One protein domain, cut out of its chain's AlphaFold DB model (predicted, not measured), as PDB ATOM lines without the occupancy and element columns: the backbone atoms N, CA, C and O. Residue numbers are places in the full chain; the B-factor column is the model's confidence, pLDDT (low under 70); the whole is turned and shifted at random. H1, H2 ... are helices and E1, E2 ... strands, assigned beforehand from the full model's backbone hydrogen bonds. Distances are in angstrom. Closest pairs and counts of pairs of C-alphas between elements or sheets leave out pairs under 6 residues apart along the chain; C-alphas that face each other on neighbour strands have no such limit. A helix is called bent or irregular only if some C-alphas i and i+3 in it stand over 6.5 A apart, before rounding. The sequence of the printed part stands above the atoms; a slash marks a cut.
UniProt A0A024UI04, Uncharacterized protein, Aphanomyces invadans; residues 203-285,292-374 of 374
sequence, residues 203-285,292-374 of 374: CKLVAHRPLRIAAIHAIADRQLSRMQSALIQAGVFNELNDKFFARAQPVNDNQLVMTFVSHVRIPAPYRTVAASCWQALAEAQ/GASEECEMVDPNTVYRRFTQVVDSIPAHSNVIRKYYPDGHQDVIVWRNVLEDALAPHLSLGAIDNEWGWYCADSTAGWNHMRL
ATOM      1  N   CYS A 203     293.091 266.684 202.720       87.06
ATOM      2  CA  CYS A 203     291.801 267.240 203.156       87.06
ATOM      3  C   CYS A 203     290.956 267.759 201.980       87.06
ATOM      4  O   CYS A 203     290.322 268.807 202.094       87.06
ATOM      5  N   LYS A 204     290.978 267.039 200.850       90.12
ATOM      6  CA  LYS A 204     290.200 267.364 199.653       90.12
ATOM      7  C   LYS A 204     289.071 266.360 199.454       90.12
ATOM      8  O   LYS A 204     289.277 265.161 199.657       90.12
ATOM      9  N   LEU A 205     287.908 266.841 199.033       91.44
ATOM     10  CA  LEU A 205     286.725 266.035 198.757       91.44
ATOM     11  C   LEU A 205     286.427 265.982 197.255       91.44
ATOM     12  O   LEU A 205     286.510 266.981 196.542       91.44
ATOM     13  N   VAL A 206     286.075 264.787 196.783       90.44
ATOM     14  CA  VAL A 206     285.715 264.514 195.383       90.44
ATOM     15  C   VAL A 206     284.197 264.606 195.219       90.44
ATOM     16  O   VAL A 206     283.451 264.330 196.154       90.44
ATOM     17  N   ALA A 207     283.719 264.935 194.017       89.00
ATOM     18  CA  ALA A 207     282.288 265.064 193.729       89.00
ATOM     19  C   ALA A 207     281.527 263.725 193.794       89.00
ATOM     20  O   ALA A 207     280.318 263.692 194.017       89.00
ATOM     21  N   HIS A 208     282.223 262.603 193.597       90.62
ATOM     22  CA  HIS A 208     281.616 261.278 193.584       90.62
ATOM     23  C   HIS A 208     281.189 260.845 194.996       90.62
ATOM     24  O   HIS A 208     282.029 260.549 195.848       90.62
ATOM     25  N   ARG A 209     279.874 260.760 195.226       90.56
ATOM     26  CA  ARG A 209     279.260 260.599 196.554       90.56
ATOM     27  C   ARG A 209     279.865 259.505 197.454       90.56
ATOM     28  O   ARG A 209     280.221 259.839 198.579       90.56
ATOM     29  N   PRO A 210     280.028 258.233 197.038       90.94
ATOM     30  CA  PRO A 210     280.557 257.213 197.947       90.94
ATOM     31  C   PRO A 210     282.047 257.418 198.266       90.94
ATOM     32  O   PRO A 210     282.457 257.191 199.400       90.94
ATOM     33  N   LEU A 211     282.848 257.926 197.317       90.69
ATOM     34  CA  LEU A 211     284.247 258.298 197.587       90.69
ATOM     35  C   LEU A 211     284.327 259.503 198.521       90.69
ATOM     36  O   LEU A 211     285.198 259.563 199.383       90.69
ATOM     37  N   ARG A 212     283.392 260.442 198.377       93.38
ATOM     38  CA  ARG A 212     283.271 261.616 199.234       93.38
ATOM     39  C   ARG A 212     282.975 261.238 200.684       93.38
ATOM     40  O   ARG A 212     283.672 261.701 201.579       93.38
ATOM     41  N   ILE A 213     281.990 260.368 200.912       94.75
ATOM     42  CA  ILE A 213     281.634 259.874 202.254       94.75
ATOM     43  C   ILE A 213     282.821 259.124 202.874       94.75
ATOM     44  O   ILE A 213     283.211 259.406 204.006       94.75
ATOM     45  N   ALA A 214     283.461 258.235 202.109       94.25
ATOM     46  CA  ALA A 214     284.657 257.531 202.565       94.25
ATOM     47  C   ALA A 214     285.802 258.498 202.920       94.25
ATOM     48  O   ALA A 214     286.462 258.325 203.942       94.25
ATOM     49  N   ALA A 215     286.009 259.548 202.118       94.44
ATOM     50  CA  ALA A 215     287.002 260.584 202.378       94.44
ATOM     51  C   ALA A 215     286.703 261.374 203.660       94.44
ATOM     52  O   ALA A 215     287.623 261.617 204.440       94.44
ATOM     53  N   ILE A 216     285.439 261.739 203.909       96.31
ATOM     54  CA  ILE A 216     285.024 262.434 205.138       96.31
ATOM     55  C   ILE A 216     285.391 261.606 206.371       96.31
ATOM     56  O   ILE A 216     286.049 262.109 207.286       96.31
ATOM     57  N   HIS A 217     285.038 260.319 206.370       97.25
ATOM     58  CA  HIS A 217     285.405 259.418 207.456       97.25
ATOM     59  C   HIS A 217     286.916 259.256 207.589       97.25
ATOM     60  O   HIS A 217     287.433 259.409 208.690       97.25
ATOM     61  N   ALA A 218     287.639 259.036 206.489       95.81
ATOM     62  CA  ALA A 218     289.089 258.856 206.515       95.81
ATOM     63  C   ALA A 218     289.828 260.098 207.049       95.81
ATOM     64  O   ALA A 218     290.802 259.975 207.797       95.81
ATOM     65  N   ILE A 219     289.360 261.306 206.711       96.69
ATOM     66  CA  ILE A 219     289.902 262.559 207.253       96.69
ATOM     67  C   ILE A 219     289.704 262.610 208.770       96.69
ATOM     68  O   ILE A 219     290.654 262.928 209.491       96.69
ATOM     69  N   ALA A 220     288.503 262.285 209.252       96.56
ATOM     70  CA  ALA A 220     288.187 262.282 210.674       96.56
ATOM     71  C   ALA A 220     288.945 261.184 211.444       96.56
ATOM     72  O   ALA A 220     289.512 261.466 212.499       96.56
ATOM     73  N   ASP A 221     289.019 259.963 210.913       95.62
ATOM     74  CA  ASP A 221     289.732 258.831 211.524       95.62
ATOM     75  C   ASP A 221     291.232 259.139 211.629       95.62
ATOM     76  O   ASP A 221     291.889 258.856 212.636       95.62
ATOM     77  N   ARG A 222     291.785 259.813 210.612       94.00
ATOM     78  CA  ARG A 222     293.161 260.303 210.667       94.00
ATOM     79  C   ARG A 222     293.355 261.320 211.783       94.00
ATOM     80  O   ARG A 222     294.386 261.259 212.454       94.00
ATOM     81  N   GLN A 223     292.416 262.244 211.998       94.94
ATOM     82  CA  GLN A 223     292.534 263.160 213.134       94.94
ATOM     83  C   GLN A 223     292.467 262.412 214.456       94.94
ATOM     84  O   GLN A 223     293.325 262.642 215.305       94.94
ATOM     85  N   LEU A 224     291.539 261.466 214.615       94.81
ATOM     86  CA  LEU A 224     291.460 260.641 215.820       94.81
ATOM     87  C   LEU A 224     292.805 259.958 216.122       94.81
ATOM     88  O   LEU A 224     293.290 260.019 217.249       94.81
ATOM     89  N   SER A 225     293.470 259.405 215.100       92.62
ATOM     90  CA  SER A 225     294.773 258.742 215.261       92.62
ATOM     91  C   SER A 225     295.899 259.662 215.764       92.62
ATOM     92  O   SER A 225     296.866 259.180 216.349       92.62
ATOM     93  N   ARG A 226     295.782 260.981 215.553       91.94
ATOM     94  CA  ARG A 226     296.768 262.001 215.960       91.94
ATOM     95  C   ARG A 226     296.496 262.600 217.338       91.94
ATOM     96  O   ARG A 226     297.384 263.250 217.888       91.94
ATOM     97  N   MET A 227     295.302 262.379 217.890       93.19
ATOM     98  CA  MET A 227     294.846 262.991 219.140       93.19
ATOM     99  C   MET A 227     295.843 262.779 220.279       93.19
ATOM    100  O   MET A 227     296.239 263.730 220.941       93.19
ATOM    101  N   GLN A 228     296.283 261.539 220.497       91.06
ATOM    102  CA  GLN A 228     297.182 261.238 221.608       91.06
ATOM    103  C   GLN A 228     298.501 262.007 221.501       91.06
ATOM    104  O   GLN A 228     298.926 262.631 222.473       91.06
ATOM    105  N   SER A 229     299.137 261.989 220.328       91.31
ATOM    106  CA  SER A 229     300.385 262.718 220.092       91.31
ATOM    107  C   SER A 229     300.194 264.218 220.340       91.31
ATOM    108  O   SER A 229     301.040 264.841 220.980       91.31
ATOM    109  N   ALA A 230     299.057 264.784 219.917       91.19
ATOM    110  CA  ALA A 230     298.713 266.181 220.166       91.19
ATOM    111  C   ALA A 230     298.539 266.485 221.667       91.19
ATOM    112  O   ALA A 230     299.144 267.430 222.170       91.19
ATOM    113  N   LEU A 231     297.803 265.652 222.412       90.69
ATOM    114  CA  LEU A 231     297.619 265.811 223.861       90.69
ATOM    115  C   LEU A 231     298.945 265.704 224.634       90.69
ATOM    116  O   LEU A 231     299.149 266.419 225.619       90.69
ATOM    117  N   ILE A 232     299.862 264.832 224.192       91.38
ATOM    118  CA  ILE A 232     301.207 264.701 224.773       91.38
ATOM    119  C   ILE A 232     302.020 265.972 224.515       91.38
ATOM    120  O   ILE A 232     302.590 266.528 225.452       91.38
ATOM    121  N   GLN A 233     302.048 266.462 223.272       89.56
ATOM    122  CA  GLN A 233     302.771 267.686 222.901       89.56
ATOM    123  C   GLN A 233     302.221 268.931 223.614       89.56
ATOM    124  O   GLN A 233     302.984 269.820 223.996       89.56
ATOM    125  N   ALA A 234     300.907 268.976 223.839       88.69
ATOM    126  CA  ALA A 234     300.237 270.014 224.610       88.69
ATOM    127  C   ALA A 234     300.458 269.887 226.133       88.69
ATOM    128  O   ALA A 234     300.130 270.808 226.879       88.69
ATOM    129  N   GLY A 235     301.024 268.776 226.621       88.50
ATOM    130  CA  GLY A 235     301.267 268.558 228.050       88.50
ATOM    131  C   GLY A 235     299.984 268.400 228.875       88.50
ATOM    132  O   GLY A 235     299.972 268.735 230.064       88.50
ATOM    133  N   VAL A 236     298.904 267.932 228.241       89.94
ATOM    134  CA  VAL A 236     297.604 267.637 228.878       89.94
ATOM    135  C   VAL A 236     297.276 266.144 228.897       89.94
ATOM    136  O   VAL A 236     296.280 265.730 229.492       89.94
ATOM    137  N   PHE A 237     298.125 265.311 228.290       87.69
ATOM    138  CA  PHE A 237     297.995 263.861 228.366       87.69
ATOM    139  C   PHE A 237     298.168 263.369 229.808       87.69
ATOM    140  O   PHE A 237     299.228 263.551 230.410       87.69
ATOM    141  N   ASN A 238     297.125 262.730 230.345       82.88
ATOM    142  CA  ASN A 238     297.067 262.253 231.730       82.88
ATOM    143  C   ASN A 238     297.331 263.359 232.781       82.88
ATOM    144  O   ASN A 238     297.790 263.080 233.889       82.88
ATOM    145  N   GLU A 239     297.064 264.619 232.426       84.94
ATOM    146  CA  GLU A 239     297.093 265.738 233.362       84.94
ATOM    147  C   GLU A 239     295.858 265.691 234.270       84.94
ATOM    148  O   GLU A 239     294.769 265.329 233.823       84.94
ATOM    149  N   LEU A 240     296.036 266.060 235.540       82.19
ATOM    150  CA  LEU A 240     294.968 266.038 236.546       82.19
ATOM    151  C   LEU A 240     294.480 267.439 236.913       82.19
ATOM    152  O   LEU A 240     293.355 267.584 237.383       82.19
ATOM    153  N   ASN A 241     295.316 268.455 236.705       86.12
ATOM    154  CA  ASN A 241     294.993 269.831 237.050       86.12
ATOM    155  C   ASN A 241     294.384 270.564 235.868       86.12
ATOM    156  O   ASN A 241     294.779 270.346 234.720       86.12
ATOM    157  N   ASP A 242     293.477 271.482 236.170       90.12
ATOM    158  CA  ASP A 242     292.868 272.320 235.151       90.12
ATOM    159  C   ASP A 242     293.953 273.191 234.495       90.12
ATOM    160  O   ASP A 242     294.825 273.751 235.167       90.12
ATOM    161  N   LYS A 243     293.936 273.267 233.166       91.38
ATOM    162  CA  LYS A 243     294.883 274.058 232.375       91.38
ATOM    163  C   LYS A 243     294.132 274.801 231.291       91.38
ATOM    164  O   LYS A 243     293.268 274.240 230.632       91.38
ATOM    165  N   PHE A 244     294.518 276.044 231.058       93.44
ATOM    166  CA  PHE A 244     294.057 276.803 229.909       93.44
ATOM    167  C   PHE A 244     295.205 277.653 229.393       93.44
ATOM    168  O   PHE A 244     295.813 278.401 230.160       93.44
ATOM    169  N   PHE A 245     295.524 277.525 228.112       93.00
ATOM    170  CA  PHE A 245     296.485 278.410 227.471       93.00
ATOM    171  C   PHE A 245     296.248 278.499 225.968       93.00
ATOM    172  O   PHE A 245     295.764 277.565 225.330       93.00
ATOM    173  N   ALA A 246     296.661 279.631 225.406       93.94
ATOM    174  CA  ALA A 246     296.786 279.834 223.976       93.94
ATOM    175  C   ALA A 246     298.258 280.093 223.644       93.94
ATOM    176  O   ALA A 246     298.949 280.820 224.362       93.94
ATOM    177  N   ARG A 247     298.757 279.488 222.569       91.69
ATOM    178  CA  ARG A 247     300.124 279.690 222.084       91.69
ATOM    179  C   ARG A 247     300.097 279.999 220.603       91.69
ATOM    180  O   ARG A 247     299.541 279.239 219.824       91.69
ATOM    181  N   ALA A 248     300.767 281.072 220.218       92.31
ATOM    182  CA  ALA A 248     301.037 281.387 218.829       92.31
ATOM    183  C   ALA A 248     302.454 280.910 218.474       92.31
ATOM    184  O   ALA A 248     303.405 281.210 219.199       92.31
ATOM    185  N   GLN A 249     302.600 280.144 217.394       88.75
ATOM    186  CA  GLN A 249     303.891 279.670 216.897       88.75
ATOM    187  C   GLN A 249     304.039 280.029 215.416       88.75
ATOM    188  O   GLN A 249     303.173 279.656 214.620       88.75
ATOM    189  N   PRO A 250     305.106 280.749 215.022       88.75
ATOM    190  CA  PRO A 250     305.384 280.975 213.614       88.75
ATOM    191  C   PRO A 250     305.781 279.642 212.979       88.75
ATOM    192  O   PRO A 250     306.667 278.948 213.475       88.75
ATOM    193  N   VAL A 251     305.100 279.275 211.898       83.69
ATOM    194  CA  VAL A 251     305.487 278.131 211.066       83.69
ATOM    195  C   VAL A 251     306.571 278.589 210.099       83.69
ATOM    196  O   VAL A 251     307.640 277.991 210.055       83.69
ATOM    197  N   ASN A 252     306.309 279.705 209.412       84.19
ATOM    198  CA  ASN A 252     307.188 280.379 208.456       84.19
ATOM    199  C   ASN A 252     307.031 281.908 208.621       84.19
ATOM    200  O   ASN A 252     306.122 282.345 209.326       84.19
ATOM    201  N   ASP A 253     307.814 282.720 207.897       82.94
ATOM    202  CA  ASP A 253     307.784 284.199 207.978       82.94
ATOM    203  C   ASP A 253     306.382 284.824 207.818       82.94
ATOM    204  O   ASP A 253     306.095 285.860 208.412       82.94
ATOM    205  N   ASN A 254     305.485 284.164 207.074       84.12
ATOM    206  CA  ASN A 254     304.133 284.652 206.781       84.12
ATOM    207  C   ASN A 254     303.009 283.746 207.317       84.12
ATOM    208  O   ASN A 254     301.858 283.906 206.912       84.12
ATOM    209  N   GLN A 255     303.308 282.753 208.163       83.81
ATOM    210  CA  GLN A 255     302.294 281.824 208.677       83.81
ATOM    211  C   GLN A 255     302.419 281.635 210.182       83.81
ATOM    212  O   GLN A 255     303.481 281.279 210.691       83.81
ATOM    213  N   LEU A 256     301.295 281.803 210.873       89.19
ATOM    214  CA  LEU A 256     301.166 281.605 212.307       89.19
ATOM    215  C   LEU A 256     300.176 280.473 212.569       89.19
ATOM    216  O   LEU A 256     299.085 280.463 212.005       89.19
ATOM    217  N   VAL A 257     300.541 279.544 213.446       91.00
ATOM    218  CA  VAL A 257     299.608 278.561 213.999       91.00
ATOM    219  C   VAL A 257     299.286 278.963 215.425       91.00
ATOM    220  O   VAL A 257     300.183 279.188 216.239       91.00
ATOM    221  N   MET A 258     297.994 279.057 215.720       93.38
ATOM    222  CA  MET A 258     297.495 279.296 217.063       93.38
ATOM    223  C   MET A 258     296.996 277.977 217.651       93.38
ATOM    224  O   MET A 258     296.148 277.304 217.077       93.38
ATOM    225  N   THR A 259     297.556 277.586 218.789       93.06
ATOM    226  CA  THR A 259     297.136 276.416 219.558       93.06
ATOM    227  C   THR A 259     296.345 276.885 220.762       93.06
ATOM    228  O   THR A 259     296.865 277.651 221.572       93.06
ATOM    229  N   PHE A 260     295.127 276.381 220.904       94.81
ATOM    230  CA  PHE A 260     294.319 276.530 222.105       94.81
ATOM    231  C   PHE A 260     294.289 275.195 222.828       94.81
ATOM    232  O   PHE A 260     294.138 274.160 222.187       94.81
ATOM    233  N   VAL A 261     294.479 275.225 224.142       95.06
ATOM    234  CA  VAL A 261     294.406 274.034 224.983       95.06
ATOM    235  C   VAL A 261     293.564 274.359 226.197       95.06
ATOM    236  O   VAL A 261     293.865 275.307 226.929       95.06
ATOM    237  N   SER A 262     292.537 273.549 226.431       93.06
ATOM    238  CA  SER A 262     291.745 273.588 227.654       93.06
ATOM    239  C   SER A 262     291.678 272.198 228.267       93.06
ATOM    240  O   SER A 262     291.395 271.224 227.585       93.06
ATOM    241  N   HIS A 263     291.941 272.093 229.561       93.56
ATOM    242  CA  HIS A 263     291.714 270.898 230.353       93.56
ATOM    243  C   HIS A 263     290.959 271.302 231.613       93.56
ATOM    244  O   HIS A 263     291.429 272.165 232.353       93.56
ATOM    245  N   VAL A 264     289.801 270.692 231.847       91.12
ATOM    246  CA  VAL A 264     288.930 271.023 232.979       91.12
ATOM    247  C   VAL A 264     288.343 269.750 233.578       91.12
ATOM    248  O   VAL A 264     287.910 268.852 232.854       91.12
ATOM    249  N   ARG A 265     288.290 269.678 234.908       90.81
ATOM    250  CA  ARG A 265     287.515 268.675 235.647       90.81
ATOM    251  C   ARG A 265     286.085 269.134 235.840       90.81
ATOM    252  O   ARG A 265     285.837 270.236 236.326       90.81
ATOM    253  N   ILE A 266     285.138 268.264 235.521       85.69
ATOM    254  CA  ILE A 266     283.715 268.587 235.591       85.69
ATOM    255  C   ILE A 266     282.994 267.599 236.515       85.69
ATOM    256  O   ILE A 266     283.185 266.386 236.404       85.69
ATOM    257  N   PRO A 267     282.139 268.082 237.436       87.50
ATOM    258  CA  PRO A 267     281.386 267.235 238.357       87.50
ATOM    259  C   PRO A 267     280.128 266.644 237.692       87.50
ATOM    260  O   PRO A 267     279.049 266.647 238.274       87.50
ATOM    261  N   ALA A 268     280.244 266.160 236.456       88.31
ATOM    262  CA  ALA A 268     279.150 265.546 235.707       88.31
ATOM    263  C   ALA A 268     279.667 264.354 234.889       88.31
ATOM    264  O   ALA A 268     280.826 264.386 234.471       88.31
ATOM    265  N   PRO A 269     278.843 263.315 234.643       90.50
ATOM    266  CA  PRO A 269     279.252 262.154 233.858       90.50
ATOM    267  C   PRO A 269     279.765 262.566 232.476       90.50
ATOM    268  O   PRO A 269     279.038 263.211 231.716       90.50
ATOM    269  N   TYR A 270     280.994 262.161 232.141       89.75
ATOM    270  CA  TYR A 270     281.651 262.587 230.900       89.75
ATOM    271  C   TYR A 270     280.806 262.278 229.655       89.75
ATOM    272  O   TYR A 270     280.718 263.116 228.768       89.75
ATOM    273  N   ARG A 271     280.101 261.137 229.637       91.19
ATOM    274  CA  ARG A 271     279.247 260.725 228.512       91.19
ATOM    275  C   ARG A 271     278.083 261.664 228.251       91.19
ATOM    276  O   ARG A 271     277.781 261.981 227.107       91.19
ATOM    277  N   THR A 272     277.411 262.112 229.309       92.44
ATOM    278  CA  THR A 272     276.281 263.038 229.172       92.44
ATOM    279  C   THR A 272     276.763 264.371 228.627       92.44
ATOM    280  O   THR A 272     276.114 264.949 227.757       92.44
ATOM    281  N   VAL A 273     277.917 264.842 229.101       92.31
ATOM    282  CA  VAL A 273     278.465 266.108 228.623       92.31
ATOM    283  C   VAL A 273     278.980 265.981 227.195       92.31
ATOM    284  O   VAL A 273     278.623 266.814 226.376       92.31
ATOM    285  N   ALA A 274     279.711 264.918 226.856       93.19
ATOM    286  CA  ALA A 274     280.184 264.683 225.495       93.19
ATOM    287  C   ALA A 274     279.030 264.555 224.495       93.19
ATOM    288  O   ALA A 274     279.067 265.191 223.445       93.19
ATOM    289  N   ALA A 275     277.970 263.821 224.847       92.62
ATOM    290  CA  ALA A 275     276.766 263.729 224.029       92.62
ATOM    291  C   ALA A 275     276.077 265.094 223.860       92.62
ATOM    292  O   ALA A 275     275.668 265.434 222.753       92.62
ATOM    293  N   SER A 276     275.997 265.901 224.923       93.12
ATOM    294  CA  SER A 276     275.421 267.255 224.858       93.12
ATOM    295  C   SER A 276     276.280 268.198 224.008       93.12
ATOM    296  O   SER A 276     275.758 268.967 223.205       93.12
ATOM    297  N   CYS A 277     277.607 268.117 224.141       92.69
ATOM    298  CA  CYS A 277     278.554 268.846 223.304       92.69
ATOM    299  C   CYS A 277     278.432 268.425 221.837       92.69
ATOM    300  O   CYS A 277     278.442 269.285 220.963       92.69
ATOM    301  N   TRP A 278     278.283 267.127 221.557       94.88
ATOM    302  CA  TRP A 278     278.054 266.633 220.202       94.88
ATOM    303  C   TRP A 278     276.739 267.151 219.631       94.88
ATOM    304  O   TRP A 278     276.751 267.686 218.530       94.88
ATOM    305  N   GLN A 279     275.638 267.066 220.382       92.56
ATOM    306  CA  GLN A 279     274.346 267.616 219.967       92.56
ATOM    307  C   GLN A 279     274.466 269.100 219.629       92.56
ATOM    308  O   GLN A 279     274.084 269.506 218.537       92.56
ATOM    309  N   ALA A 280     275.095 269.896 220.498       90.50
ATOM    310  CA  ALA A 280     275.349 271.303 220.210       90.50
ATOM    311  C   ALA A 280     276.195 271.483 218.936       90.50
ATOM    312  O   ALA A 280     275.841 272.266 218.072       90.50
ATOM    313  N   LEU A 281     277.285 270.738 218.755       89.12
ATOM    314  CA  LEU A 281     278.166 270.897 217.589       89.12
ATOM    315  C   LEU A 281     277.579 270.366 216.269       89.12
ATOM    316  O   LEU A 281     277.975 270.834 215.196       89.12
ATOM    317  N   ALA A 282     276.686 269.380 216.339       88.44
ATOM    318  CA  ALA A 282     276.021 268.769 215.194       88.44
ATOM    319  C   ALA A 282     274.775 269.561 214.778       88.44
ATOM    320  O   ALA A 282     274.578 269.816 213.587       88.44
ATOM    321  N   GLU A 283     273.968 269.983 215.754       80.56
ATOM    322  CA  GLU A 283     272.648 270.588 215.552       80.56
ATOM    323  C   GLU A 283     272.625 272.108 215.705       80.56
ATOM    324  O   GLU A 283     271.636 272.708 215.295       80.56
ATOM    325  N   ALA A 284     273.666 272.758 216.252       68.12
ATOM    326  CA  ALA A 284     273.659 274.218 216.372       68.12
ATOM    327  C   ALA A 284     273.505 274.837 214.987       68.12
ATOM    328  O   ALA A 284     274.448 274.826 214.208       68.12
ATOM    329  N   GLN A 285     272.333 275.360 214.668       65.06
ATOM    330  CA  GLN A 285     272.211 276.447 213.713       65.06
ATOM    331  C   GLN A 285     272.517 277.715 214.486       65.06
ATOM    332  O   GLN A 285     271.967 277.897 215.573       65.06
ATOM    333  N   GLY A 292     275.037 288.416 205.082       80.38
ATOM    334  CA  GLY A 292     275.815 287.852 203.974       80.38
ATOM    335  C   GLY A 292     276.579 286.562 204.301       80.38
ATOM    336  O   GLY A 292     277.330 286.086 203.447       80.38
ATOM    337  N   ALA A 293     276.394 285.983 205.492       86.69
ATOM    338  CA  ALA A 293     276.870 284.643 205.812       86.69
ATOM    339  C   ALA A 293     275.852 283.566 205.395       86.69
ATOM    340  O   ALA A 293     274.639 283.756 205.467       86.69
ATOM    341  N   SER A 294     276.360 282.415 204.965       87.62
ATOM    342  CA  SER A 294     275.582 281.234 204.600       87.62
ATOM    343  C   SER A 294     276.176 280.012 205.285       87.62
ATOM    344  O   SER A 294     277.387 279.791 205.225       87.62
ATOM    345  N   GLU A 295     275.318 279.194 205.886       89.12
ATOM    346  CA  GLU A 295     275.693 277.942 206.535       89.12
ATOM    347  C   GLU A 295     274.842 276.794 205.979       89.12
ATOM    348  O   GLU A 295     273.615 276.844 205.981       89.12
ATOM    349  N   GLU A 296     275.501 275.740 205.503       89.44
ATOM    350  CA  GLU A 296     274.861 274.511 205.042       89.44
ATOM    351  C   GLU A 296     275.384 273.325 205.852       89.44
ATOM    352  O   GLU A 296     276.591 273.167 206.040       89.44
ATOM    353  N   CYS A 297     274.484 272.455 206.305       90.00
ATOM    354  CA  CYS A 297     274.821 271.307 207.139       90.00
ATOM    355  C   CYS A 297     274.352 270.006 206.473       90.00
ATOM    356  O   CYS A 297     273.167 269.820 206.208       90.00
ATOM    357  N   GLU A 298     275.290 269.102 206.197       92.00
ATOM    358  CA  GLU A 298     275.064 267.760 205.663       92.00
ATOM    359  C   GLU A 298     275.296 266.737 206.783       92.00
ATOM    360  O   GLU A 298     276.420 266.555 207.258       92.00
ATOM    361  N   MET A 299     274.233 266.047 207.201       92.50
ATOM    362  CA  MET A 299     274.344 264.893 208.094       92.50
ATOM    363  C   MET A 299     274.777 263.679 207.267       92.50
ATOM    364  O   MET A 299     274.004 263.176 206.450       92.50
ATOM    365  N   VAL A 300     276.019 263.234 207.448       94.31
ATOM    366  CA  VAL A 300     276.581 262.093 206.706       94.31
ATOM    367  C   VAL A 300     276.078 260.781 207.310       94.31
ATOM    368  O   VAL A 300     275.709 259.862 206.579       94.31
ATOM    369  N   ASP A 301     276.012 260.729 208.641       94.44
ATOM    370  CA  ASP A 301     275.474 259.647 209.472       94.44
ATOM    371  C   ASP A 301     275.204 260.192 210.901       94.44
ATOM    372  O   ASP A 301     275.539 261.348 211.159       94.44
ATOM    373  N   PRO A 302     274.642 259.416 211.853       93.38
ATOM    374  CA  PRO A 302     274.293 259.916 213.193       93.38
ATOM    375  C   PRO A 302     275.438 260.553 214.001       93.38
ATOM    376  O   PRO A 302     275.189 261.347 214.908       93.38
ATOM    377  N   ASN A 303     276.686 260.200 213.692       95.50
ATOM    378  CA  ASN A 303     277.881 260.628 214.407       95.50
ATOM    379  C   ASN A 303     278.837 261.446 213.527       95.50
ATOM    380  O   ASN A 303     279.930 261.771 213.986       95.50
ATOM    381  N   THR A 304     278.466 261.799 212.293       96.81
ATOM    382  CA  THR A 304     279.326 262.571 211.385       96.81
ATOM    383  C   THR A 304     278.537 263.666 210.683       96.81
ATOM    384  O   THR A 304     277.581 263.408 209.951       96.81
ATOM    385  N   VAL A 305     279.007 264.902 210.834       96.00
ATOM    386  CA  VAL A 305     278.447 266.083 210.176       96.00
ATOM    387  C   VAL A 305     279.513 266.726 209.307       96.00
ATOM    388  O   VAL A 305     280.653 266.923 209.733       96.00
ATOM    389  N   TYR A 306     279.125 267.096 208.094       95.31
ATOM    390  CA  TYR A 306     279.897 267.990 207.252       95.31
ATOM    391  C   TYR A 306     279.164 269.318 207.111       95.31
ATOM    392  O   TYR A 306     278.009 269.365 206.700       95.31
ATOM    393  N   ARG A 307     279.836 270.410 207.450       92.69
ATOM    394  CA  ARG A 307     279.237 271.735 207.499       92.69
ATOM    395  C   ARG A 307     280.045 272.714 206.674       92.69
ATOM    396  O   ARG A 307     281.270 272.706 206.729       92.69
ATOM    397  N   ARG A 308     279.354 273.539 205.903       91.88
ATOM    398  CA  ARG A 308     279.941 274.543 205.024       91.88
ATOM    399  C   ARG A 308     279.485 275.909 205.477       91.88
ATOM    400  O   ARG A 308     278.294 276.189 205.441       91.88
ATOM    401  N   PHE A 309     280.431 276.738 205.883       90.69
ATOM    402  CA  PHE A 309     280.189 278.126 206.227       90.69
ATOM    403  C   PHE A 309     280.886 279.024 205.208       90.69
ATOM    404  O   PHE A 309     282.031 278.773 204.825       90.69
ATOM    405  N   THR A 310     280.197 280.060 204.748       90.44
ATOM    406  CA  THR A 310     280.754 281.092 203.871       90.44
ATOM    407  C   THR A 310     280.297 282.458 204.343       90.44
ATOM    408  O   THR A 310     279.118 282.641 204.618       90.44
ATOM    409  N   GLN A 311     281.205 283.423 204.385       90.12
ATOM    410  CA  GLN A 311     280.909 284.818 204.693       90.12
ATOM    411  C   GLN A 311     281.752 285.719 203.798       90.12
ATOM    412  O   GLN A 311     282.879 285.374 203.465       90.12
ATOM    413  N   VAL A 312     281.237 286.883 203.411       88.38
ATOM    414  CA  VAL A 312     282.038 287.894 202.710       88.38
ATOM    415  C   VAL A 312     282.528 288.928 203.719       88.38
ATOM    416  O   VAL A 312     281.720 289.596 204.358       88.38
ATOM    417  N   VAL A 313     283.846 289.068 203.851       85.00
ATOM    418  CA  VAL A 313     284.500 290.060 204.717       85.00
ATOM    419  C   VAL A 313     285.368 290.948 203.835       85.00
ATOM    420  O   VAL A 313     286.196 290.440 203.086       85.00
ATOM    421  N   ASP A 314     285.152 292.263 203.862       85.25
ATOM    422  CA  ASP A 314     285.891 293.234 203.035       85.25
ATOM    423  C   ASP A 314     285.942 292.871 201.535       85.25
ATOM    424  O   ASP A 314     286.948 293.052 200.854       85.25
ATOM    425  N   SER A 315     284.824 292.367 200.993       84.50
ATOM    426  CA  SER A 315     284.687 291.861 199.610       84.50
ATOM    427  C   SER A 315     285.466 290.577 199.289       84.50
ATOM    428  O   SER A 315     285.474 290.141 198.137       84.50
ATOM    429  N   ILE A 316     286.084 289.942 200.284       85.25
ATOM    430  CA  ILE A 316     286.776 288.659 200.151       85.25
ATOM    431  C   ILE A 316     285.863 287.560 200.713       85.25
ATOM    432  O   ILE A 316     285.472 287.630 201.882       85.25
ATOM    433  N   PRO A 317     285.496 286.536 199.921       87.69
ATOM    434  CA  PRO A 317     284.781 285.389 200.457       87.69
ATOM    435  C   PRO A 317     285.713 284.597 201.380       87.69
ATOM    436  O   PRO A 317     286.821 284.225 200.999       87.69
ATOM    437  N   ALA A 318     285.263 284.357 202.602       89.62
ATOM    438  CA  ALA A 318     285.887 283.503 203.593       89.62
ATOM    439  C   ALA A 318     285.057 282.228 203.742       89.62
ATOM    440  O   ALA A 318     283.829 282.279 203.843       89.62
ATOM    441  N   HIS A 319     285.726 281.082 203.762       91.56
ATOM    442  CA  HIS A 319     285.100 279.771 203.828       91.56
ATOM    443  C   HIS A 319     285.647 278.969 205.008       91.56
ATOM    444  O   HIS A 319     286.861 278.828 205.161       91.56
ATOM    445  N   SER A 320     284.750 278.374 205.794       91.44
ATOM    446  CA  SER A 320     285.095 277.400 206.831       91.44
ATOM    447  C   SER A 320     284.235 276.155 206.646       91.44
ATOM    448  O   SER A 320     283.069 276.085 207.038       91.44
ATOM    449  N   ASN A 321     284.803 275.172 205.951       93.62
ATOM    450  CA  ASN A 321     284.144 273.905 205.670       93.62
ATOM    451  C   ASN A 321     284.672 272.851 206.632       93.62
ATOM    452  O   ASN A 321     285.792 272.385 206.465       93.62
ATOM    453  N   VAL A 322     283.879 272.448 207.615       94.56
ATOM    454  CA  VAL A 322     284.304 271.601 208.729       94.56
ATOM    455  C   VAL A 322     283.656 270.224 208.662       94.56
ATOM    456  O   VAL A 322     282.441 270.084 208.548       94.56
ATOM    457  N   ILE A 323     284.479 269.186 208.797       96.94
ATOM    458  CA  ILE A 323     284.032 267.842 209.169       96.94
ATOM    459  C   ILE A 323     284.070 267.759 210.689       96.94
ATOM    460  O   ILE A 323     285.113 268.056 211.272       96.94
ATOM    461  N   ARG A 324     282.985 267.304 211.317       96.81
ATOM    462  CA  ARG A 324     282.965 266.887 212.724       96.81
ATOM    463  C   ARG A 324     282.535 265.433 212.818       96.81
ATOM    464  O   ARG A 324     281.597 265.029 212.135       96.81
ATOM    465  N   LYS A 325     283.209 264.653 213.659       97.19
ATOM    466  CA  LYS A 325     282.838 263.257 213.906       97.19
ATOM    467  C   LYS A 325     282.955 262.907 215.378       97.19
ATOM    468  O   LYS A 325     283.953 263.248 216.013       97.19
ATOM    469  N   TYR A 326     281.943 262.214 215.880       97.38
ATOM    470  CA  TYR A 326     281.846 261.724 217.241       97.38
ATOM    471  C   TYR A 326     282.206 260.239 217.327       97.38
ATOM    472  O   TYR A 326     281.716 259.411 216.561       97.38
ATOM    473  N   TYR A 327     283.065 259.908 218.283       95.88
ATOM    474  CA  TYR A 327     283.510 258.561 218.602       95.88
ATOM    475  C   TYR A 327     283.161 258.275 220.061       95.88
ATOM    476  O   TYR A 327     283.962 258.585 220.949       95.88
ATOM    477  N   PRO A 328     281.972 257.713 220.323       92.25
ATOM    478  CA  PRO A 328     281.670 257.172 221.636       92.25
ATOM    479  C   PRO A 328     282.495 255.894 221.830       92.25
ATOM    480  O   PRO A 328     282.291 254.910 221.115       92.25
ATOM    481  N   ASP A 329     283.446 255.900 222.760       84.50
ATOM    482  CA  ASP A 329     284.250 254.727 223.117       84.50
ATOM    483  C   ASP A 329     283.977 254.318 224.577       84.50
ATOM    484  O   ASP A 329     283.501 255.079 225.419       84.50
ATOM    485  N   GLY A 330     284.229 253.048 224.901       74.25
ATOM    486  CA  GLY A 330     283.976 252.486 226.227       74.25
ATOM    487  C   GLY A 330     284.715 253.229 227.344       74.25
ATOM    488  O   GLY A 330     284.200 253.324 228.460       74.25
ATOM    489  N   HIS A 331     285.894 253.772 227.032       82.94
ATOM    490  CA  HIS A 331     286.797 254.400 227.996       82.94
ATOM    491  C   HIS A 331     286.834 255.936 227.930       82.94
ATOM    492  O   HIS A 331     287.220 256.557 228.919       82.94
ATOM    493  N   GLN A 332     286.437 256.534 226.808       89.81
ATOM    494  CA  GLN A 332     286.427 257.980 226.573       89.81
ATOM    495  C   GLN A 332     285.479 258.309 225.417       89.81
ATOM    496  O   GLN A 332     285.300 257.492 224.526       89.81
ATOM    497  N   ASP A 333     284.946 259.519 225.383       94.56
ATOM    498  CA  ASP A 333     284.167 260.025 224.260       94.56
ATOM    499  C   ASP A 333     284.972 261.118 223.554       94.56
ATOM    500  O   ASP A 333     285.503 262.028 224.198       94.56
ATOM    501  N   VAL A 334     285.100 261.021 222.229       96.00
ATOM    502  CA  VAL A 334     285.940 261.936 221.446       96.00
ATOM    503  C   VAL A 334     285.147 262.568 220.314       96.00
ATOM    504  O   VAL A 334     284.557 261.872 219.497       96.00
ATOM    505  N   ILE A 335     285.189 263.893 220.208       97.00
ATOM    506  CA  ILE A 335     284.724 264.634 219.035       97.00
ATOM    507  C   ILE A 335     285.958 265.183 218.332       97.00
ATOM    508  O   ILE A 335     286.796 265.831 218.951       97.00
ATOM    509  N   VAL A 336     286.086 264.941 217.035       97.12
ATOM    510  CA  VAL A 336     287.165 265.519 216.225       97.12
ATOM    511  C   VAL A 336     286.582 266.502 215.233       97.12
ATOM    512  O   VAL A 336     285.473 266.285 214.737       97.12
ATOM    513  N   TRP A 337     287.344 267.537 214.889       96.88
ATOM    514  CA  TRP A 337     287.014 268.389 213.753       96.88
ATOM    515  C   TRP A 337     288.219 268.679 212.870       96.88
ATOM    516  O   TRP A 337     289.371 268.701 213.314       96.88
ATOM    517  N   ARG A 338     287.942 268.871 211.580       96.56
ATOM    518  CA  ARG A 338     288.946 269.227 210.581       96.56
ATOM    519  C   ARG A 338     288.333 269.986 209.422       96.56
ATOM    520  O   ARG A 338     287.341 269.532 208.851       96.56
ATOM    521  N   ASN A 339     289.011 271.048 209.005       94.88
ATOM    522  CA  ASN A 339     288.612 271.788 207.823       94.88
ATOM    523  C   ASN A 339     288.973 271.040 206.531       94.88
ATOM    524  O   ASN A 339     290.056 270.455 206.390       94.88
ATOM    525  N   VAL A 340     288.047 271.078 205.579       94.31
ATOM    526  CA  VAL A 340     288.206 270.641 204.195       94.31
ATOM    527  C   VAL A 340     288.747 271.815 203.398       94.31
ATOM    528  O   VAL A 340     288.136 272.879 203.358       94.31
ATOM    529  N   LEU A 341     289.892 271.603 202.758       91.44
ATOM    530  CA  LEU A 341     290.615 272.657 202.052       91.44
ATOM    531  C   LEU A 341     290.171 272.781 200.592       91.44
ATOM    532  O   LEU A 341     290.253 273.855 200.017       91.44
ATOM    533  N   GLU A 342     289.688 271.694 199.987       90.38
ATOM    534  CA  GLU A 342     289.121 271.712 198.635       90.38
ATOM    535  C   GLU A 342     287.913 270.771 198.571       90.38
ATOM    536  O   GLU A 342     287.969 269.653 199.080       90.38
ATOM    537  N   ASP A 343     286.829 271.192 197.924       90.06
ATOM    538  CA  ASP A 343     285.666 270.345 197.656       90.06
ATOM    539  C   ASP A 343     285.239 270.543 196.201       90.06
ATOM    540  O   ASP A 343     284.935 271.656 195.776       90.06
ATOM    541  N   ALA A 344     285.213 269.458 195.430       88.00
ATOM    542  CA  ALA A 344     284.817 269.489 194.027       88.00
ATOM    543  C   ALA A 344     283.358 269.938 193.808       88.00
ATOM    544  O   ALA A 344     283.025 270.383 192.711       88.00
ATOM    545  N   LEU A 345     282.491 269.842 194.825       86.38
ATOM    546  CA  LEU A 345     281.120 270.369 194.776       86.38
ATOM    547  C   LEU A 345     281.035 271.862 195.138       86.38
ATOM    548  O   LEU A 345     279.988 272.473 194.941       86.38
ATOM    549  N   ALA A 346     282.124 272.457 195.631       82.75
ATOM    550  CA  ALA A 346     282.229 273.875 195.964       82.75
ATOM    551  C   ALA A 346     283.423 274.512 195.220       82.75
ATOM    552  O   ALA A 346     284.437 274.845 195.834       82.75
ATOM    553  N   PRO A 347     283.325 274.715 193.892       70.25
ATOM    554  CA  PRO A 347     284.451 275.158 193.064       70.25
ATOM    555  C   PRO A 347     284.969 276.562 193.414       70.25
ATOM    556  O   PRO A 347     286.092 276.902 193.056       70.25
ATOM    557  N   HIS A 348     284.175 277.374 194.119       71.75
ATOM    558  CA  HIS A 348     284.564 278.715 194.559       71.75
ATOM    559  C   HIS A 348     285.371 278.732 195.862       71.75
ATOM    560  O   HIS A 348     285.929 279.772 196.194       71.75
ATOM    561  N   LEU A 349     285.494 277.593 196.556       76.38
ATOM    562  CA  LEU A 349     286.233 277.485 197.817       76.38
ATOM    563  C   LEU A 349     287.683 277.979 197.683       76.38
ATOM    564  O   LEU A 349     288.194 278.645 198.574       76.38
ATOM    565  N   SER A 350     288.323 277.709 196.543       72.31
ATOM    566  CA  SER A 350     289.710 278.091 196.247       72.31
ATOM    567  C   SER A 350     289.905 279.549 195.817       72.31
ATOM    568  O   SER A 350     291.045 279.981 195.665       72.31
ATOM    569  N   LEU A 351     288.823 280.308 195.602       75.50
ATOM    570  CA  LEU A 351     288.879 281.720 195.200       75.50
ATOM    571  C   LEU A 351     288.909 282.678 196.401       75.50
ATOM    572  O   LEU A 351     289.114 283.877 196.213       75.50
ATOM    573  N   GLY A 352     288.685 282.159 197.609       80.25
ATOM    574  CA  GLY A 352     288.562 282.925 198.843       80.25
ATOM    575  C   GLY A 352     289.608 282.583 199.901       80.25
ATOM    576  O   GLY A 352     290.506 281.765 199.694       80.25
ATOM    577  N   ALA A 353     289.473 283.211 201.068       85.44
ATOM    578  CA  ALA A 353     290.207 282.819 202.261       85.44
ATOM    579  C   ALA A 353     289.618 281.512 202.806       85.44
ATOM    580  O   ALA A 353     288.412 281.416 203.025       85.44
ATOM    581  N   ILE A 354     290.460 280.506 203.025       89.19
ATOM    582  CA  ILE A 354     290.031 279.206 203.543       89.19
ATOM    583  C   ILE A 354     290.582 279.046 204.944       89.19
ATOM    584  O   ILE A 354     291.793 279.127 205.165       89.19
ATOM    585  N   ASP A 355     289.684 278.775 205.874       89.19
ATOM    586  CA  ASP A 355     290.050 278.449 207.232       89.19
ATOM    587  C   ASP A 355     290.719 277.060 207.304       89.19
ATOM    588  O   ASP A 355     290.282 276.099 206.661       89.19
ATOM    589  N   ASN A 356     291.777 276.928 208.102       92.12
ATOM    590  CA  ASN A 356     292.571 275.702 208.229       92.12
ATOM    591  C   ASN A 356     292.706 275.288 209.693       92.12
ATOM    592  O   ASN A 356     293.805 275.206 210.242       92.12
ATOM    593  N   GLU A 357     291.571 274.975 210.302       93.19
ATOM    594  CA  GLU A 357     291.492 274.539 211.689       93.19
ATOM    595  C   GLU A 357     291.399 273.012 211.830       93.19
ATOM    596  O   GLU A 357     291.071 272.250 210.905       93.19
ATOM    597  N   TRP A 358     291.796 272.537 213.006       95.50
ATOM    598  CA  TRP A 358     291.617 271.163 213.453       95.50
ATOM    599  C   TRP A 358     291.691 271.096 214.969       95.50
ATOM    600  O   TRP A 358     292.349 271.918 215.601       95.50
ATOM    601  N   GLY A 359     291.068 270.076 215.542       95.38
ATOM    602  CA  GLY A 359     291.178 269.844 216.967       95.38
ATOM    603  C   GLY A 359     290.386 268.642 217.437       95.38
ATOM    604  O   GLY A 359     289.818 267.877 216.646       95.38
ATOM    605  N   TRP A 360     290.419 268.474 218.751       95.94
ATOM    606  CA  TRP A 360     289.858 267.337 219.448       95.94
ATOM    607  C   TRP A 360     289.155 267.830 220.693       95.94
ATOM    608  O   TRP A 360     289.661 268.686 221.397       95.94
ATOM    609  N   TYR A 361     288.016 267.242 220.992       94.75
ATOM    610  CA  TYR A 361     287.399 267.312 222.294       94.75
ATOM    611  C   TYR A 361     287.374 265.888 222.832       94.75
ATOM    612  O   TYR A 361     286.880 264.984 222.162       94.75
ATOM    613  N   CYS A 362     287.942 265.672 224.007       93.75
ATOM    614  CA  CYS A 362     288.041 264.373 224.652       93.75
ATOM    615  C   CYS A 362     287.447 264.485 226.051       93.75
ATOM    616  O   CYS A 362     287.874 265.332 226.836       93.75
ATOM    617  N   ALA A 363     286.480 263.628 226.354       92.56
ATOM    618  CA  ALA A 363     285.883 263.515 227.669       92.56
ATOM    619  C   ALA A 363     286.097 262.095 228.201       92.56
ATOM    620  O   ALA A 363     285.726 261.122 227.550       92.56
ATOM    621  N   ASP A 364     286.690 261.958 229.378       90.44
ATOM    622  CA  ASP A 364     286.989 260.659 229.981       90.44
ATOM    623  C   ASP A 364     286.800 260.683 231.498       90.44
ATOM    624  O   ASP A 364     286.652 261.735 232.119       90.44
ATOM    625  N   SER A 365     286.794 259.498 232.110       84.94
ATOM    626  CA  SER A 365     286.812 259.350 233.565       84.94
ATOM    627  C   SER A 365     288.170 258.815 234.006       84.94
ATOM    628  O   SER A 365     288.430 257.612 233.930       84.94
ATOM    629  N   THR A 366     289.025 259.690 234.528       77.12
ATOM    630  CA  THR A 366     290.353 259.343 235.042       77.12
ATOM    631  C   THR A 366     290.421 259.587 236.553       77.12
ATOM    632  O   THR A 366     289.991 260.611 237.066       77.12
ATOM    633  N   ALA A 367     290.933 258.607 237.311       63.31
ATOM    634  CA  ALA A 367     291.091 258.692 238.773       63.31
ATOM    635  C   ALA A 367     289.808 259.061 239.565       63.31
ATOM    636  O   ALA A 367     289.889 259.678 240.625       63.31
ATOM    637  N   GLY A 368     288.631 258.664 239.065       63.50
ATOM    638  CA  GLY A 368     287.336 258.935 239.702       63.50
ATOM    639  C   GLY A 368     286.754 260.324 239.410       63.50
ATOM    640  O   GLY A 368     285.692 260.646 239.935       63.50
ATOM    641  N   TRP A 369     287.416 261.121 238.569       73.12
ATOM    642  CA  TRP A 369     286.947 262.424 238.103       73.12
ATOM    643  C   TRP A 369     286.651 262.384 236.607       73.12
ATOM    644  O   TRP A 369     287.307 261.657 235.863       73.12
ATOM    645  N   ASN A 370     285.676 263.180 236.163       81.19
ATOM    646  CA  ASN A 370     285.423 263.380 234.740       81.19
ATOM    647  C   ASN A 370     286.268 264.556 234.255       81.19
ATOM    648  O   ASN A 370     286.218 265.647 234.831       81.19
ATOM    649  N   HIS A 371     287.044 264.322 233.209       82.69
ATOM    650  CA  HIS A 371     287.943 265.292 232.609       82.69
ATOM    651  C   HIS A 371     287.452 265.638 231.209       82.69
ATOM    652  O   HIS A 371     286.917 264.785 230.505       82.69
ATOM    653  N   MET A 372     287.642 266.892 230.808       83.81
ATOM    654  CA  MET A 372     287.432 267.360 229.441       83.81
ATOM    655  C   MET A 372     288.684 268.042 228.943       83.81
ATOM    656  O   MET A 372     289.260 268.868 229.648       83.81
ATOM    657  N   ARG A 373     289.100 267.683 227.733       86.81
ATOM    658  CA  ARG A 373     290.260 268.232 227.038       86.81
ATOM    659  C   ARG A 373     289.813 268.754 225.679       86.81
ATOM    660  O   ARG A 373     289.148 268.011 224.963       86.81
ATOM    661  N   LEU A 374     290.172 269.993 225.361       79.94
ATOM    662  CA  LEU A 374     289.977 270.661 224.073       79.94
ATOM    663  C   LEU A 374     291.336 271.038 223.481       79.94
ATOM    664  O   LEU A 374     292.151 271.592 224.265       79.94
TER     665      LEU A 374
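Overview. This is residues 203 to 285 and 292 to 374 of the 374 residues of an uncharacterized protein of Aphanomyces invadans (UniProt A0A024UI04). One twisted sheet of eight strands is sandwiched between two helices: the long H1 runs across one face, and on the other face the sheet curls round H2. The E1 and E2 hairpin makes one edge of the sheet, joined to E8 only through residues 263 to 266 of E2. The printed part has 166 residues, with two named helices and eight named strands along the chain as H1 E1 E2 H2 E3 E4 E5 E6 E7 E8. The sheet's order is E1 E2 E8 E7 E6 E5 E4 E3, antiparallel throughout, and the class is mixed, helices and strands. The whole is compact, with a radius of gyration of the C-alphas of 16.9 A and spans of 49 by 40 by 28 A.

Along the chain. Begin in the sheet with its longest strand, E5, residues 316 to 328, which runs 38.5 A from C-alpha 316 at (286.776, 288.659, 200.151). Beside it look for E4, residues 304 to 313, then E3, residues 294 to 301. On its other side come E6, residues 332 to 339, E7, residues 358 to 366, E8, residues 369 to 373, E2, residues 255 to 266, 35.3 A long, and E1, residues 243 to 252. Find C-alpha 209 at (279.260, 260.599, 196.554); from there H1, residues 209 to 233, runs 36.0 A. H2, residues 270 to 283, ends at C-alpha 283 at (272.648, 270.588, 215.552).

Arrangement. E3 to E8 form a meander, each strand the antiparallel neighbour of the one before. Look for N 307 and O 322 at 2.8 A between E4 and E5, and for N 336 and O 325 at 2.9 A between E6 and E5. In the hairpin of E1 and E2, N 247 and O 259 are 2.8 A apart; between E2 and E8, N 264 and O 372 are 2.9 A apart. H1 is on the sheet at a height of 8.5 A, across the strands at 86 degrees to E4 on the local plane; its closest C-alphas to E6 are Ala 220 and Val 336, 6.5 A. H1 is irregular, with C-alphas 225 and 228 7.2 A apart, and has a kink of 37 degrees near residue 227. H2 is on the opposite face, its closest C-alphas to E7 being Tyr 270 and Ala 363, 5.4 A. H1 and H2 are apart. Every O i to N i+4 pair is within hydrogen-bond range in H2, and 19 of 21 in H1.

Size, cuts and confidence. The C-alphas farthest apart, Ser 315 and Gly 368, are 51.9 A apart. Residues 286 to 291 are not printed, and C-alphas 285 and 292 stand 15.4 A apart across the cut. The link from E6 to E7 is long, with 18 residues. Look for pLDDT under 70 at residues 284 to 285 and 367 to 368.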